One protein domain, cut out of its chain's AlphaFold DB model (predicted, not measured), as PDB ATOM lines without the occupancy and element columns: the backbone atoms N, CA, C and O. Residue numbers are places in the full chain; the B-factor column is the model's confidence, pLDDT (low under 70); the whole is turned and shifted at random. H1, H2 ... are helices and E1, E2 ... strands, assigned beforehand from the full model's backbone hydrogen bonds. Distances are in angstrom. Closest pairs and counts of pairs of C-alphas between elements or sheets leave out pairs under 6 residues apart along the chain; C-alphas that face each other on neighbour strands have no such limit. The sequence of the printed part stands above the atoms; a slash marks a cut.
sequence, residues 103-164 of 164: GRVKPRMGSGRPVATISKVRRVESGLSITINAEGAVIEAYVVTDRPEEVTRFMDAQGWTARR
ATOM      1  N   GLY A 103       8.685 -13.211  40.410       82.81
ATOM      2  CA  GLY A 103       8.214 -13.135  39.037       82.81
ATOM      3  C   GLY A 103       9.364 -12.856  38.071       82.81
ATOM      4  O   GLY A 103      10.408 -13.510  38.087       82.81
ATOM      5  N   ARG A 104       9.170 -11.873  37.189       82.94
ATOM      6  CA  ARG A 104      10.116 -11.563  36.114       82.94
ATOM      7  C   ARG A 104      11.305 -10.747  36.626       82.94
ATOM      8  O   ARG A 104      11.135  -9.715  37.274       82.94
ATOM      9  N   VAL A 105      12.510 -11.164  36.238       83.25
ATOM     10  CA  VAL A 105      13.748 -10.392  36.406       83.25
ATOM     11  C   VAL A 105      14.080  -9.718  35.078       83.25
ATOM     12  O   VAL A 105      14.221 -10.388  34.058       83.25
ATOM     13  N   LYS A 106      14.184  -8.389  35.081       82.38
ATOM     14  CA  LYS A 106      14.526  -7.583  33.904       82.38
ATOM     15  C   LYS A 106      15.919  -6.978  34.093       82.38
ATOM     16  O   LYS A 106      16.118  -6.282  35.092       82.38
ATOM     17  N   PRO A 107      16.878  -7.204  33.176       78.25
ATOM     18  CA  PRO A 107      18.172  -6.537  33.241       78.25
ATOM     19  C   PRO A 107      17.983  -5.028  33.068       78.25
ATOM     20  O   PRO A 107      17.151  -4.578  32.276       78.25
ATOM     21  N   ARG A 108      18.749  -4.241  33.819       72.44
ATOM     22  CA  ARG A 108      18.744  -2.783  33.731       72.44
ATOM     23  C   ARG A 108      20.057  -2.322  33.118       72.44
ATOM     24  O   ARG A 108      21.113  -2.439  33.728       72.44
ATOM     25  N   MET A 109      19.964  -1.764  31.918       61.41
ATOM     26  CA  MET A 109      21.080  -1.117  31.235       61.41
ATOM     27  C   MET A 109      21.214   0.309  31.796       61.41
ATOM     28  O   MET A 109      20.556   1.225  31.316       61.41
ATOM     29  N   GLY A 110      21.965   0.503  32.883       60.69
ATOM     30  CA  GLY A 110      22.209   1.841  33.437       60.69
ATOM     31  C   GLY A 110      22.948   1.842  34.777       60.69
ATOM     32  O   GLY A 110      22.597   1.090  35.683       60.69
ATOM     33  N   SER A 111      23.950   2.714  34.909       55.75
ATOM     34  CA  SER A 111      24.865   2.861  36.057       55.75
ATOM     35  C   SER A 111      24.291   3.701  37.214       55.75
ATOM     36  O   SER A 111      24.997   4.489  37.837       55.75
ATOM     37  N   GLY A 112      22.996   3.554  37.508       59.84
ATOM     38  CA  GLY A 112      22.323   4.300  38.575       59.84
ATOM     39  C   GLY A 112      22.029   3.430  39.794       59.84
ATOM     40  O   GLY A 112      21.304   2.439  39.677       59.84
ATOM     41  N   ARG A 113      22.532   3.819  40.974       58.75
ATOM     42  CA  ARG A 113      22.126   3.205  42.248       58.75
ATOM     43  C   ARG A 113      20.652   3.559  42.500       58.75
ATOM     44  O   ARG A 113      20.310   4.741  42.465       58.75
ATOM     45  N   PRO A 114      19.755   2.582  42.702       63.03
ATOM     46  CA  PRO A 114      18.350   2.886  42.935       63.03
ATOM     47  C   PRO A 114      18.159   3.670  44.238       63.03
ATOM     48  O   PRO A 114      18.804   3.379  45.240       63.03
ATOM     49  N   VAL A 115      17.249   4.650  44.207       63.59
ATOM     50  CA  VAL A 115      16.912   5.528  45.346       63.59
ATOM     51  C   VAL A 115      16.324   4.731  46.520       63.59
ATOM     52  O   VAL A 115      16.557   5.075  47.672       63.59
ATOM     53  N   ALA A 116      15.608   3.640  46.229       69.00
ATOM     54  CA  ALA A 116      15.085   2.705  47.220       69.00
ATOM     55  C   ALA A 116      15.115   1.262  46.704       69.00
ATOM     56  O   ALA A 116      14.948   1.006  45.502       69.00
ATOM     57  N   THR A 117      15.290   0.321  47.633       81.81
ATOM     58  CA  THR A 117      15.322  -1.118  47.346       81.81
ATOM     59  C   THR A 117      13.997  -1.586  46.753       81.81
ATOM     60  O   THR A 117      14.001  -2.314  45.766       81.81
ATOM     61  N   ILE A 118      12.864  -1.121  47.279       84.06
ATOM     62  CA  ILE A 118      11.529  -1.362  46.723       84.06
ATOM     63  C   ILE A 118      11.000  -0.036  46.164       84.06
ATOM     64  O   ILE A 118      10.784   0.915  46.911       84.06
ATOM     65  N   SER A 119      10.781   0.048  44.847       83.31
ATOM     66  CA  SER A 119      10.214   1.258  44.214       83.31
ATOM     67  C   SER A 119       8.698   1.254  44.137       83.31
ATOM     68  O   SER A 119       8.090   2.297  43.897       83.31
ATOM     69  N   LYS A 120       8.071   0.083  44.252       87.69
ATOM     70  CA  LYS A 120       6.642  -0.058  44.012       87.69
ATOM     71  C   LYS A 120       6.070  -1.179  44.849       87.69
ATOM     72  O   LYS A 120       6.598  -2.285  44.829       87.69
ATOM     73  N   VAL A 121       4.965  -0.878  45.514       90.12
ATOM     74  CA  VAL A 121       4.150  -1.831  46.262       90.12
ATOM     75  C   VAL A 121       2.715  -1.637  45.790       90.12
ATOM     76  O   VAL A 121       2.215  -0.513  45.743       90.12
ATOM     77  N   ARG A 122       2.070  -2.714  45.353       90.44
ATOM     78  CA  ARG A 122       0.679  -2.728  44.894       90.44
ATOM     79  C   ARG A 122      -0.070  -3.834  45.604       90.44
ATOM     80  O   ARG A 122       0.453  -4.934  45.725       90.44
ATOM     81  N   ARG A 123      -1.309  -3.563  45.999       89.75
ATOM     82  CA  ARG A 123      -2.210  -4.608  46.480       89.75
ATOM     83  C   ARG A 123      -2.776  -5.391  45.312       89.75
ATOM     84  O   ARG A 123      -3.110  -4.809  44.278       89.75
ATOM     85  N   VAL A 124      -2.850  -6.696  45.495       88.88
ATOM     86  CA  VAL A 124      -3.490  -7.650  44.593       88.88
ATOM     87  C   VAL A 124      -4.421  -8.527  45.423       88.88
ATOM     88  O   VAL A 124      -4.312  -8.546  46.645       88.88
ATOM     89  N   GLU A 125      -5.325  -9.251  44.770       86.25
ATOM     90  CA  GLU A 125      -6.331 -10.082  45.446       86.25
ATOM     91  C   GLU A 125      -5.717 -11.046  46.473       86.25
ATOM     92  O   GLU A 125      -6.229 -11.179  47.575       86.25
ATOM     93  N   SER A 126      -4.571 -11.646  46.146       86.56
ATOM     94  CA  SER A 126      -3.888 -12.616  47.012       86.56
ATOM     95  C   SER A 126      -2.817 -12.012  47.939       86.56
ATOM     96  O   SER A 126      -2.075 -12.769  48.561       86.56
ATOM     97  N   GLY A 127      -2.656 -10.681  47.986       92.31
ATOM     98  CA  GLY A 127      -1.652 -10.018  48.830       92.31
ATOM     99  C   GLY A 127      -0.994  -8.795  48.182       92.31
ATOM    100  O   GLY A 127      -1.643  -7.778  47.924       92.31
ATOM    101  N   LEU A 128       0.319  -8.863  47.928       91.50
ATOM    102  CA  LEU A 128       1.118  -7.743  47.415       91.50
ATOM    103  C   LEU A 128       1.940  -8.110  46.174       91.50
ATOM    104  O   LEU A 128       2.542  -9.174  46.083       91.50
ATOM    105  N   SER A 129       2.037  -7.168  45.241       91.44
ATOM    106  CA  SER A 129       3.011  -7.162  44.153       91.44
ATOM    107  C   SER A 129       4.038  -6.065  44.416       91.44
ATOM    108  O   SER A 129       3.687  -4.887  44.535       91.44
ATOM    109  N   ILE A 130       5.307  -6.455  44.515       91.31
ATOM    110  CA  ILE A 130       6.422  -5.558  44.798       91.31
ATOM    111  C   ILE A 130       7.406  -5.513  43.629       91.31
ATOM    112  O   ILE A 130       7.643  -6.503  42.937       91.31
ATOM    113  N   THR A 131       7.991  -4.342  43.403       90.69
ATOM    114  CA  THR A 131       9.080  -4.147  42.442       90.69
ATOM    115  C   THR A 131      10.348  -3.782  43.193       90.69
ATOM    116  O   THR A 131      10.427  -2.719  43.812       90.69
ATOM    117  N   ILE A 132      11.335  -4.667  43.120       88.25
ATOM    118  CA  ILE A 132      12.633  -4.530  43.768       88.25
ATOM    119  C   ILE A 132      13.639  -4.023  42.738       88.25
ATOM    120  O   ILE A 132      13.793  -4.605  41.663       88.25
ATOM    121  N   ASN A 133      14.354  -2.954  43.069       85.94
ATOM    122  CA  ASN A 133      15.498  -2.499  42.295       85.94
ATOM    123  C   ASN A 133      16.762  -3.106  42.894       85.94
ATOM    124  O   ASN A 133      17.149  -2.782  44.016       85.94
ATOM    125  N   ALA A 134      17.414  -3.964  42.124       78.69
ATOM    126  CA  ALA A 134      18.751  -4.446  42.410       78.69
ATOM    127  C   ALA A 134      19.763  -3.748  41.493       78.69
ATOM    128  O   ALA A 134      19.418  -3.150  40.470       78.69
ATOM    129  N   GLU A 135      21.037  -3.827  41.855       73.62
ATOM    130  CA  GLU A 135      22.115  -3.321  41.011       73.62
ATOM    131  C   GLU A 135      22.138  -4.099  39.683       73.62
ATOM    132  O   GLU A 135      22.384  -5.308  39.655       73.62
ATOM    133  N   GLY A 136      21.799  -3.408  38.591       73.19
ATOM    134  CA  GLY A 136      21.725  -3.983  37.246       73.19
ATOM    135  C   GLY A 136      20.451  -4.777  36.927       73.19
ATOM    136  O   GLY A 136      20.371  -5.353  35.842       73.19
ATOM    137  N   ALA A 137      19.440  -4.811  37.807       81.38
ATOM    138  CA  ALA A 137      18.186  -5.515  37.527       81.38
ATOM    139  C   ALA A 137      16.964  -4.920  38.242       81.38
ATOM    140  O   ALA A 137      17.049  -4.381  39.341       81.38
ATOM    141  N   VAL A 138      15.797  -5.078  37.628       85.12
ATOM    142  CA  VAL A 138      14.493  -4.838  38.250       85.12
ATOM    143  C   VAL A 138      13.791  -6.182  38.394       85.12
ATOM    144  O   VAL A 138      13.619  -6.898  37.409       85.12
ATOM    145  N   ILE A 139      13.409  -6.536  39.620       85.38
ATOM    146  CA  ILE A 139      12.753  -7.803  39.946       85.38
ATOM    147  C   ILE A 139      11.308  -7.527  40.349       85.38
ATOM    148  O   ILE A 139      11.044  -6.750  41.263       85.38
ATOM    149  N   GLU A 140      10.369  -8.181  39.678       89.69
ATOM    150  CA  GLU A 140       8.974  -8.245  40.107       89.69
ATOM    151  C   GLU A 140       8.808  -9.442  41.052       89.69
ATOM    152  O   GLU A 140       9.263 -10.541  40.740       89.69
ATOM    153  N   ALA A 141       8.183  -9.244  42.211       90.69
ATOM    154  CA  ALA A 141       7.892 -10.308  43.167       90.69
ATOM    155  C   ALA A 141       6.468 -10.183  43.720       90.69
ATOM    156  O   ALA A 141       5.880  -9.100  43.744       90.69
ATOM    157  N   TYR A 142       5.926 -11.311  44.158       91.81
ATOM    158  CA  TYR A 142       4.594 -11.447  44.722       91.81
ATOM    159  C   TYR A 142       4.704 -11.995  46.138       91.81
ATOM    160  O   TYR A 142       5.421 -12.964  46.384       91.81
ATOM    161  N   VAL A 143       3.990 -11.366  47.060       91.25
ATOM    162  CA  VAL A 143       3.882 -11.773  48.456       91.25
ATOM    163  C   VAL A 143       2.435 -12.173  48.689       91.25
ATOM    164  O   VAL A 143       1.534 -11.349  48.539       91.25
ATOM    165  N   VAL A 144       2.220 -13.441  49.018       91.94
ATOM    166  CA  VAL A 144       0.908 -13.989  49.355       91.94
ATOM    167  C   VAL A 144       0.672 -13.761  50.841       91.94
ATOM    168  O   VAL A 144       1.460 -14.217  51.672       91.94
ATOM    169  N   THR A 145      -0.375 -13.012  51.168       92.44
ATOM    170  CA  THR A 145      -0.699 -12.604  52.539       92.44
ATOM    171  C   THR A 145      -2.160 -12.183  52.632       92.44
ATOM    172  O   THR A 145      -2.660 -11.501  51.739       92.44
ATOM    173  N   ASP A 146      -2.807 -12.518  53.747       92.31
ATOM    174  CA  ASP A 146      -4.143 -12.010  54.093       92.31
ATOM    175  C   ASP A 146      -4.076 -10.675  54.858       92.31
ATOM    176  O   ASP A 146      -5.098 -10.058  55.146       92.31
ATOM    177  N   ARG A 147      -2.862 -10.220  55.205       91.75
ATOM    178  CA  ARG A 147      -2.592  -9.016  56.010       91.75
ATOM    179  C   ARG A 147      -1.642  -8.052  55.270       91.75
ATOM    180  O   ARG A 147      -0.552  -7.742  55.767       91.75
ATOM    181  N   PRO A 148      -2.010  -7.549  54.074       90.44
ATOM    182  CA  PRO A 148      -1.121  -6.737  53.238       90.44
ATOM    183  C   PRO A 148      -0.719  -5.396  53.879       90.44
ATOM    184  O   PRO A 148       0.369  -4.882  53.616       90.44
ATOM    185  N   GLU A 149      -1.567  -4.817  54.730       90.19
ATOM    186  CA  GLU A 149      -1.285  -3.617  55.525       90.19
ATOM    187  C   GLU A 149      -0.094  -3.827  56.460       90.19
ATOM    188  O   GLU A 149       0.793  -2.978  56.540       90.19
ATOM    189  N   GLU A 150      -0.087  -4.953  57.169       92.00
ATOM    190  CA  GLU A 150       0.926  -5.288  58.165       92.00
ATOM    191  C   GLU A 150       2.282  -5.489  57.496       92.00
ATOM    192  O   GLU A 150       3.279  -4.893  57.902       92.00
ATOM    193  N   VAL A 151       2.289  -6.220  56.381       89.81
ATOM    194  CA  VAL A 151       3.488  -6.432  55.564       89.81
ATOM    195  C   VAL A 151       4.012  -5.112  54.987       89.81
ATOM    196  O   VAL A 151       5.220  -4.886  54.974       89.81
ATOM    197  N   THR A 152       3.130  -4.204  54.556       91.25
ATOM    198  CA  THR A 152       3.541  -2.876  54.064       91.25
ATOM    199  C   THR A 152       4.209  -2.064  55.176       91.25
ATOM    200  O   THR A 152       5.306  -1.546  54.978       91.25
ATOM    201  N   ARG A 153       3.610  -2.025  56.375       91.31
ATOM    202  CA  ARG A 153       4.196  -1.343  57.541       91.31
ATOM    203  C   ARG A 153       5.539  -1.942  57.940       91.31
ATOM    204  O   ARG A 153       6.450  -1.197  58.288       91.31
ATOM    205  N   PHE A 154       5.681  -3.263  57.864       91.06
ATOM    206  CA  PHE A 154       6.959  -3.929  58.091       91.06
ATOM    207  C   PHE A 154       8.015  -3.471  57.075       91.06
ATOM    208  O   PHE A 154       9.117  -3.092  57.471       91.06
ATOM    209  N   MET A 155       7.679  -3.422  55.780       90.12
ATOM    210  CA  MET A 155       8.591  -2.925  54.738       90.12
ATOM    211  C   MET A 155       9.002  -1.461  54.969       90.12
ATOM    212  O   MET A 155      10.177  -1.124  54.799       90.12
ATOM    213  N   ASP A 156       8.060  -0.613  55.391       88.88
ATOM    214  CA  ASP A 156       8.317   0.790  55.733       88.88
ATOM    215  C   ASP A 156       9.219   0.917  56.973       88.88
ATOM    216  O   ASP A 156      10.153   1.722  56.983       88.88
ATOM    217  N   ALA A 157       8.995   0.092  58.001       88.38
ATOM    218  CA  ALA A 157       9.802   0.061  59.222       88.38
ATOM    219  C   ALA A 157      11.245  -0.398  58.962       88.38
ATOM    220  O   ALA A 157      12.175   0.083  59.607       88.38
ATOM    221  N   GLN A 158      11.450  -1.292  57.992       86.00
ATOM    222  CA  GLN A 158      12.783  -1.710  57.549       86.00
ATOM    223  C   GLN A 158      13.475  -0.677  56.638       86.00
ATOM    224  O   GLN A 158      14.632  -0.877  56.257       86.00
ATOM    225  N   GLY A 159      12.790   0.411  56.265       86.62
ATOM    226  CA  GLY A 159      13.326   1.450  55.382       86.62
ATOM    227  C   GLY A 159      13.561   0.969  53.948       86.62
ATOM    228  O   GLY A 159      14.448   1.473  53.260       86.62
ATOM    229  N   TRP A 160      12.824  -0.050  53.495       86.31
ATOM    230  CA  TRP A 160      13.002  -0.623  52.154       86.31
ATOM    231  C   TRP A 160      12.248   0.134  51.067       86.31
ATOM    232  O   TRP A 160      12.616   0.058  49.891       86.31
ATOM    233  N   THR A 161      11.201   0.848  51.457       83.69
ATOM    234  CA  THR A 161      10.350   1.676  50.610       83.69
ATOM    235  C   THR A 161      10.809   3.132  50.682       83.69
ATOM    236  O   THR A 161      11.221   3.634  51.730       83.69
ATOM    237  N   ALA A 162      10.747   3.844  49.556       70.19
ATOM    238  CA  ALA A 162      10.849   5.298  49.596       70.19
ATOM    239  C   ALA A 162       9.563   5.842  50.233       70.19
ATOM    240  O   ALA A 162       8.482   5.630  49.677       70.19
ATOM    241  N   ARG A 163       9.671   6.522  51.386       60.06
ATOM    242  CA  ARG A 163       8.554   7.291  51.958       60.06
ATOM    243  C   ARG A 163       8.039   8.250  50.882       60.06
ATOM    244  O   ARG A 163       8.832   9.000  50.313       60.06
ATOM    245  N   ARG A 164       6.751   8.153  50.565       51.84
ATOM    246  CA  ARG A 164       6.079   9.012  49.591       51.84
ATOM    247  C   ARG A 164       5.458  10.213  50.279       51.84
ATOM    248  O   ARG A 164       4.990  10.027  51.422       51.84
TER     249      ARG A 164
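Overview. This is residues 103 to 164 of the 164 residues of an uncharacterized protein of Actinobacteria bacterium (UniProt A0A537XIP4). A curled antiparallel sheet of four strands has one helix, H1, over the E3 and E2 part of one face, running along the strands, with the other face bare: two layers, a helix on one face of a sheet. After E1 the chain loops past one end of the sheet through residues 108 to 117 to reach E2 at the opposite edge. The printed part has 62 residues, with four named strands and one named helix in the order E1 E2 E3 E4 H1; across the sheet the order is E1 - E4 - E3 - E2, all antiparallel, and the class is mixed, helices and strands. The whole is compact, with a radius of gyration of the C-alphas of 12.1 A, and elongated, spanning 37 by 23 by 15 A.

Arrangement. Begin at the sheet's inner strands, E3, residues 127 to 134, and E4, residues 137 to 144; this hairpin is antiparallel at 160 degrees, with N 130 and O 141 at 2.8 A. Beside E3 look for the edge strand E2, residues 118 to 124, which forms a hairpin with it at 162 degrees; N 122 and O 129 are 2.8 A apart, within hydrogen-bond range. E2 E3 E4 make a meander, each strand the antiparallel neighbour of the one before. The other edge strand is E1, residues 103 to 107, antiparallel to E4 at 169 degrees, with N 106 and O 138 at 2.8 A; E1 E2 E3 E4 form a Greek key, a meander whose preceding strand is the antiparallel neighbour of its last. E1 and E2 are apart. The sheet is twisted, its C-alphas lying up to 4.4 A off the best plane. H1, residues 148 to 157, is on the sheet at a height of 9.7 A, over E3 and only just over E2, on which 3 of its C-alphas fall; on the local plane it stands at 0 degrees to E3. The closest C-alphas of E3 and H1 are those of Gly 127 and Pro 148, 5.5 A apart. In H1 every O i to N i+4 pair is within hydrogen-bond range.

Along the chain. Find C-alpha 127 at (-1.652, -10.018, 48.830); from there E3 runs 22.1 A to C-alpha 134. E4 measures 22.6 A, E2 16.4 A and E1 13.3 A, E1 beginning at (8.214, -13.135, 39.037). H1 runs 14.2 A, ending at C-alpha 157 at (9.802, 0.061, 59.222).

Size, cuts and confidence. The two C-alphas farthest apart are those of Ser 111 and Asp 146, 37.3 A. The printed part has no cut; the link from E1 to E2 is short, and the others are tight. Mean pLDDT of the printed part is 82.4, with residues 109 to 116 and 163 to 164 under 70.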